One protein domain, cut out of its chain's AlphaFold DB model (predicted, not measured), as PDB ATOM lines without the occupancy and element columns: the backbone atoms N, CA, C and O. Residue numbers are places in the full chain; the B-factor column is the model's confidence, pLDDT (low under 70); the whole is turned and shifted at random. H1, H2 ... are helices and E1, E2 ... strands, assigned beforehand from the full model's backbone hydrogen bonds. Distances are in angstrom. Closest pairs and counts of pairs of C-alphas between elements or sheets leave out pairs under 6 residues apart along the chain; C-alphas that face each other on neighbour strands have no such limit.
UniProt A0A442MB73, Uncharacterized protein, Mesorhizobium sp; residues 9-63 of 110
ATOM      1  N   ALA A   9     126.786 142.389 109.882       81.62
ATOM      2  CA  ALA A   9     125.618 141.766 110.503       81.62
ATOM      3  C   ALA A   9     125.943 140.418 111.179       81.62
ATOM      4  O   ALA A   9     125.220 140.004 112.080       81.62
ATOM      5  N   ARG A  10     127.045 139.747 110.801       85.56
ATOM      6  CA  ARG A  10     127.505 138.504 111.451       85.56
ATOM      7  C   ARG A  10     127.787 138.688 112.938       85.56
ATOM      8  O   ARG A  10     127.482 137.788 113.710       85.56
ATOM      9  N   VAL A  11     128.324 139.846 113.332       82.44
ATOM     10  CA  VAL A  11     128.641 140.152 114.736       82.44
ATOM     11  C   VAL A  11     127.356 140.231 115.558       82.44
ATOM     12  O   VAL A  11     127.246 139.615 116.612       82.44
ATOM     13  N   LEU A  12     126.349 140.938 115.042       83.88
ATOM     14  CA  LEU A  12     125.064 141.100 115.723       83.88
ATOM     15  C   LEU A  12     124.239 139.806 115.736       83.88
ATOM     16  O   LEU A  12     123.497 139.554 116.681       83.88
ATOM     17  N   LEU A  13     124.391 138.970 114.708       85.31
ATOM     18  CA  LEU A  13     123.752 137.658 114.610       85.31
ATOM     19  C   LEU A  13     124.556 136.536 115.292       85.31
ATOM     20  O   LEU A  13     124.119 135.390 115.231       85.31
ATOM     21  N   LYS A  14     125.693 136.839 115.939       85.69
ATOM     22  CA  LYS A  14     126.576 135.857 116.599       85.69
ATOM     23  C   LYS A  14     126.921 134.662 115.692       85.69
ATOM     24  O   LYS A  14     126.803 133.505 116.084       85.69
ATOM     25  N   VAL A  15     127.263 134.946 114.433       86.25
ATOM     26  CA  VAL A  15     127.618 133.924 113.434       86.25
ATOM     27  C   VAL A  15     129.137 133.804 113.348       86.25
ATOM     28  O   VAL A  15     129.783 134.525 112.579       86.25
ATOM     29  N   ASP A  16     129.690 132.862 114.107       82.38
ATOM     30  CA  ASP A  16     131.139 132.642 114.184       82.38
ATOM     31  C   ASP A  16     131.653 131.688 113.096       82.38
ATOM     32  O   ASP A  16     132.730 131.900 112.544       82.38
ATOM     33  N   ASP A  17     130.864 130.679 112.711       83.06
ATOM     34  CA  ASP A  17     131.289 129.689 111.714       83.06
ATOM     35  C   ASP A  17     131.261 130.279 110.290       83.06
ATOM     36  O   ASP A  17     130.245 130.796 109.804       83.06
ATOM     37  N   GLU A  18     132.400 130.220 109.601       80.88
ATOM     38  CA  GLU A  18     132.590 130.766 108.252       80.88
ATOM     39  C   GLU A  18     131.750 130.050 107.186       80.88
ATOM     40  O   GLU A  18     131.441 130.631 106.143       80.88
ATOM     41  N   ARG A  19     131.350 128.800 107.445       80.75
ATOM     42  CA  ARG A  19     130.518 127.996 106.536       80.75
ATOM     43  C   ARG A  19     129.065 128.465 106.525       80.75
ATOM     44  O   ARG A  19     128.319 128.136 105.605       80.75
ATOM     45  N   ILE A  20     128.660 129.256 107.518       85.00
ATOM     46  CA  ILE A  20     127.325 129.842 107.600       85.00
ATOM     47  C   ILE A  20     127.286 131.135 106.788       85.00
ATOM     48  O   ILE A  20     128.080 132.055 106.998       85.00
ATOM     49  N   GLN A  21     126.321 131.244 105.878       84.31
ATOM     50  CA  GLN A  21     126.146 132.430 105.047       84.31
ATOM     51  C   GLN A  21     125.135 133.399 105.666       84.31
ATOM     52  O   GLN A  21     124.072 132.993 106.122       84.31
ATOM     53  N   VAL A  22     125.426 134.701 105.605       84.25
ATOM     54  CA  VAL A  22     124.493 135.771 106.000       84.25
ATOM     55  C   VAL A  22     124.172 136.617 104.774       84.25
ATOM     56  O   VAL A  22     125.063 137.239 104.188       84.25
ATOM     57  N   ARG A  23     122.905 136.616 104.356       83.81
ATOM     58  CA  ARG A  23     122.417 137.273 103.137       83.81
ATOM     59  C   ARG A  23     121.440 138.396 103.472       83.81
ATOM     60  O   ARG A  23     120.588 138.180 104.328       83.81
ATOM     61  N   PRO A  24     121.521 139.560 102.813       82.06
ATOM     62  CA  PRO A  24     120.484 140.577 102.939       82.06
ATOM     63  C   PRO A  24     119.177 140.077 102.307       82.06
ATOM     64  O   PRO A  24     119.196 139.446 101.249       82.06
ATOM     65  N   CYS A  25     118.052 140.353 102.961       78.81
ATOM     66  CA  CYS A  25     116.699 140.068 102.474       78.81
ATOM     67  C   CYS A  25     116.013 141.295 101.874       78.81
ATOM     68  O   CYS A  25     115.086 141.146 101.082       78.81
ATOM     69  N   CYS A  26     116.436 142.498 102.256       68.56
ATOM     70  CA  CYS A  26     115.900 143.737 101.710       68.56
ATOM     71  C   CYS A  26     116.571 144.078 100.366       68.56
ATOM     72  O   CYS A  26     117.786 143.888 100.221       68.56
ATOM     73  N   PRO A  27     115.828 144.629  99.392       62.09
ATOM     74  CA  PRO A  27     116.411 145.176  98.175       62.09
ATOM     75  C   PRO A  27     117.159 146.474  98.505       62.09
ATOM     76  O   PRO A  27     116.586 147.546  98.427       62.09
ATOM     77  N   PHE A  28     118.421 146.361  98.928       57.75
ATOM     78  CA  PHE A  28     119.466 147.401  98.924       57.75
ATOM     79  C   PHE A  28     119.059 148.861  99.237       57.75
ATOM     80  O   PHE A  28     119.698 149.777  98.729       57.75
ATOM     81  N   GLU A  29     118.076 149.130 100.104       54.38
ATOM     82  CA  GLU A  29     117.750 150.522 100.466       54.38
ATOM     83  C   GLU A  29     118.936 151.227 101.136       54.38
ATOM     84  O   GLU A  29     119.054 152.445 101.058       54.38
ATOM     85  N   ASN A  30     119.858 150.463 101.733       61.78
ATOM     86  CA  ASN A  30     121.133 150.966 102.219       61.78
ATOM     87  C   ASN A  30     122.223 149.890 102.127       61.78
ATOM     88  O   ASN A  30     122.178 148.891 102.843       61.78
ATOM     89  N   GLU A  31     123.269 150.141 101.335       65.62
ATOM     90  CA  GLU A  31     124.480 149.298 101.256       65.62
ATOM     91  C   GLU A  31     125.206 149.155 102.609       65.62
ATOM     92  O   GLU A  31     126.039 148.272 102.794       65.62
ATOM     93  N   ARG A  32     124.878 150.029 103.569       70.94
ATOM     94  CA  ARG A  32     125.415 150.057 104.936       70.94
ATOM     95  C   ARG A  32     124.454 149.503 105.990       70.94
ATOM     96  O   ARG A  32     124.738 149.630 107.177       70.94
ATOM     97  N   CYS A  33     123.305 148.953 105.597       75.94
ATOM     98  CA  CYS A  33     122.353 148.394 106.552       75.94
ATOM     99  C   CYS A  33     123.013 147.241 107.315       75.94
ATOM    100  O   CYS A  33     123.532 146.319 106.700       75.94
ATOM    101  N   ILE A  34     122.994 147.275 108.644       76.44
ATOM    102  CA  ILE A  34     123.516 146.190 109.496       76.44
ATOM    103  C   ILE A  34     122.442 145.621 110.422       76.44
ATOM    104  O   ILE A  34     122.737 144.804 111.287       76.44
ATOM    105  N   GLU A  35     121.198 146.065 110.254       80.69
ATOM    106  CA  GLU A  35     120.093 145.695 111.123       80.69
ATOM    107  C   GLU A  35     119.809 144.187 111.030       80.69
ATOM    108  O   GLU A  35     119.478 143.704 109.943       80.69
ATOM    109  N   PRO A  36     119.894 143.429 112.140       78.81
ATOM    110  CA  PRO A  36     119.798 141.970 112.114       78.81
ATOM    111  C   PRO A  36     118.517 141.436 111.471       78.81
ATOM    112  O   PRO A  36     118.548 140.368 110.867       78.81
ATOM    113  N   GLY A  37     117.394 142.155 111.571       81.38
ATOM    114  CA  GLY A  37     116.107 141.756 110.985       81.38
ATOM    115  C   GLY A  37     116.101 141.715 109.453       81.38
ATOM    116  O   GLY A  37     115.360 140.936 108.859       81.38
ATOM    117  N   HIS A  38     116.980 142.475 108.801       83.75
ATOM    118  CA  HIS A  38     117.064 142.546 107.340       83.75
ATOM    119  C   HIS A  38     117.983 141.491 106.722       83.75
ATOM    120  O   HIS A  38     118.199 141.490 105.509       83.75
ATOM    121  N   TYR A  39     118.501 140.570 107.534       83.81
ATOM    122  CA  TYR A  39     119.402 139.513 107.102       83.81
ATOM    123  C   TYR A  39     118.820 138.125 107.374       83.81
ATOM    124  O   TYR A  39     118.221 137.855 108.415       83.81
ATOM    125  N   LYS A  40     119.049 137.207 106.437       85.31
ATOM    126  CA  LYS A  40     118.780 135.779 106.588       85.31
ATOM    127  C   LYS A  40     120.084 135.019 106.728       85.31
ATOM    128  O   LYS A  40     121.007 135.187 105.927       85.31
ATOM    129  N   VAL A  41     120.126 134.162 107.736       86.00
ATOM    130  CA  VAL A  41     121.222 133.228 107.968       86.00
ATOM    131  C   VAL A  41     120.879 131.907 107.291       86.00
ATOM    132  O   VAL A  41     119.751 131.424 107.380       86.00
ATOM    133  N   ILE A  42     121.831 131.369 106.538       84.31
ATOM    134  CA  ILE A  42     121.672 130.171 105.720       84.31
ATOM    135  C   ILE A  42     122.797 129.211 106.082       84.31
ATOM    136  O   ILE A  42     123.976 129.524 105.904       84.31
ATOM    137  N   ILE A  43     122.410 128.034 106.561       85.25
ATOM    138  CA  ILE A  43     123.301 126.901 106.788       85.25
ATOM    139  C   ILE A  43     123.120 125.962 105.597       85.25
ATOM    140  O   ILE A  43     122.054 125.371 105.429       85.25
ATOM    141  N   GLU A  44     124.120 125.887 104.720       79.00
ATOM    142  CA  GLU A  44     124.058 124.994 103.561       79.00
ATOM    143  C   GLU A  44     124.210 123.533 103.997       79.00
ATOM    144  O   GLU A  44     124.950 123.207 104.928       79.00
ATOM    145  N   THR A  45     123.501 122.640 103.308       72.31
ATOM    146  CA  THR A  45     123.676 121.201 103.499       72.31
ATOM    147  C   THR A  45     125.074 120.812 103.010       72.31
ATOM    148  O   THR A  45     125.389 121.097 101.852       72.31
ATOM    149  N   PRO A  46     125.904 120.156 103.843       69.81
ATOM    150  CA  PRO A  46     127.216 119.692 103.408       69.81
ATOM    151  C   PRO A  46     127.081 118.688 102.259       69.81
ATOM    152  O   PRO A  46     126.072 117.984 102.131       69.81
ATOM    153  N   PHE A  47     128.100 118.623 101.403       75.94
ATOM    154  CA  PHE A  47     128.137 117.632 100.332       75.94
ATOM    155  C   PHE A  47     128.177 116.214 100.914       75.94
ATOM    156  O   PHE A  47     128.654 115.996 102.020       75.94
ATOM    157  N   LYS A  48     127.712 115.228 100.139       71.31
ATOM    158  CA  LYS A  48     127.616 113.815 100.558       71.31
ATOM    159  C   LYS A  48     128.919 113.225 101.134       71.31
ATOM    160  O   LYS A  48     128.846 112.255 101.873       71.31
ATOM    161  N   TYR A  49     130.073 113.779 100.762       79.62
ATOM    162  CA  TYR A  49     131.408 113.319 101.165       79.62
ATOM    163  C   TYR A  49     132.127 114.296 102.105       79.62
ATOM    164  O   TYR A  49     133.331 114.178 102.307       79.62
ATOM    165  N   ASP A  50     131.423 115.308 102.607       73.81
ATOM    166  CA  ASP A  50     131.961 116.233 103.594       73.81
ATOM    167  C   ASP A  50     131.622 115.690 104.987       73.81
ATOM    168  O   ASP A  50     130.511 115.865 105.490       73.81
ATOM    169  N   ASP A  51     132.582 114.966 105.564       72.81
ATOM    170  CA  ASP A  51     132.471 114.329 106.882       72.81
ATOM    171  C   ASP A  51     132.592 115.337 108.044       72.81
ATOM    172  O   ASP A  51     132.560 114.953 109.216       72.81
ATOM    173  N   ALA A  52     132.748 116.635 107.759       77.44
ATOM    174  CA  ALA A  52     132.830 117.650 108.798       77.44
ATOM    175  C   ALA A  52     131.494 117.788 109.559       77.44
ATOM    176  O   ALA A  52     130.415 117.757 108.955       77.44
ATOM    177  N   PRO A  53     131.530 118.021 110.887       79.75
ATOM    178  CA  PRO A  53     130.317 118.262 111.659       79.75
ATOM    179  C   PRO A  53     129.590 119.500 111.131       79.75
ATOM    180  O   PRO A  53     130.214 120.518 110.794       79.75
ATOM    181  N   ARG A  54     128.257 119.414 111.059       78.62
ATOM    182  CA  ARG A  54     127.422 120.521 110.587       78.62
ATOM    183  C   ARG A  54     127.575 121.721 111.522       78.62
ATOM    184  O   ARG A  54     127.545 121.535 112.738       78.62
ATOM    185  N   PRO A  55     127.715 122.936 110.977       82.06
ATOM    186  CA  PRO A  55     127.712 124.129 111.803       82.06
ATOM    187  C   PRO A  55     126.332 124.288 112.452       82.06
ATOM    188  O   PRO A  55     125.302 124.169 111.785       82.06
ATOM    189  N   ILE A  56     126.325 124.533 113.759       81.75
ATOM    190  CA  ILE A  56     125.120 124.798 114.544       81.75
ATOM    191  C   ILE A  56     125.082 126.300 114.802       81.75
ATOM    192  O   ILE A  56     126.090 126.891 115.185       81.75
ATOM    193  N   TRP A  57     123.929 126.924 114.576       84.50
ATOM    194  CA  TRP A  57     123.714 128.327 114.910       84.50
ATOM    195  C   TRP A  57     122.329 128.519 115.502       84.50
ATOM    196  O   TRP A  57     121.332 128.074 114.932       84.50
ATOM    197  N   SER A  58     122.304 129.216 116.633       80.88
ATOM    198  CA  SER A  58     121.092 129.613 117.333       80.88
ATOM    199  C   SER A  58     120.853 131.092 117.075       80.88
ATOM    200  O   SER A  58     121.725 131.923 117.335       80.88
ATOM    201  N   ASP A  59     119.676 131.424 116.551       80.88
ATOM    202  CA  ASP A  59     119.344 132.797 116.190       80.88
ATOM    203  C   ASP A  59     119.204 133.673 117.443       80.88
ATOM    204  O   ASP A  59     118.250 133.482 118.202       80.88
ATOM    205  N   PRO A  60     120.084 134.669 117.672       78.88
ATOM    206  CA  PRO A  60     119.989 135.517 118.855       78.88
ATOM    207  C   PRO A  60     118.748 136.415 118.844       78.88
ATOM    208  O   PRO A  60     118.373 136.930 119.894       78.88
ATOM    209  N   ARG A  61     118.097 136.612 117.689       78.06
ATOM    210  CA  ARG A  61     116.837 137.370 117.586       78.06
ATOM    211  C   ARG A  61     115.665 136.601 118.187       78.06
ATOM    212  O   ARG A  61     114.734 137.215 118.692       78.06
ATOM    213  N   ASN A  62     115.747 135.274 118.144       70.00
ATOM    214  CA  ASN A  62     114.788 134.350 118.737       70.00
ATOM    215  C   ASN A  62     115.407 133.629 119.936       70.00
ATOM    216  O   ASN A  62     115.031 132.492 120.217       70.00
ATOM    217  N   ALA A  63     116.381 134.256 120.608       64.06
ATOM    218  CA  ALA A  63     116.951 133.697 121.820       64.06
ATOM    219  C   ALA A  63     115.805 133.483 122.803       64.06
ATOM    220  O   ALA A  63     115.199 134.439 123.292       64.06
TER     221      ALA A  63
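This is residues 9 to 63 of the 110 residues of an uncharacterized protein of Mesorhizobium sp (UniProt A0A442MB73). What is the shape? With little regular structure, a two-stranded hairpin, E1 and E2, has a short helix, H1, near it; the loop of residues 25 to 38 extends past one end, and residues 47 to 53 stick out past the other before the tail folds back. How is it made? The printed part has 55 residues, 14 in named elements, in the order H1, E1, E2; the class is mixed, the sheet antiparallel. How compact? It is loose, radius of gyration of the C-alphas 12.8 A, spanning 40 by 24 by 15 A.

How do the strands pair? E1, residues 20 to 24, and E2, residues 39 to 43, form an antiparallel hairpin at 154 degrees; N 21 and O 42 are within hydrogen-bond range, 2.9 A. Where is H1? In H1, residues 9 to 12, too short for an O i to N i+4 pair, the one O i to N i+3 pair is within range; its closest C-alphas to E1 are those of Arg 10 and Val 22, 6.8 A.

Where does H1 begin? C-alpha 9 is at (125.618, 141.766, 110.503); H1 is 5.3 A long. Where does E2 end? C-alpha 43 is at (123.301, 126.901, 106.788); E1 is 13.6 A long, E2 13.2 A.

Is it continuous? The printed part has no cut; the link E1 to E2 is long. Where is confidence low? Residues 26 to 31, 46 and 63 are under 70.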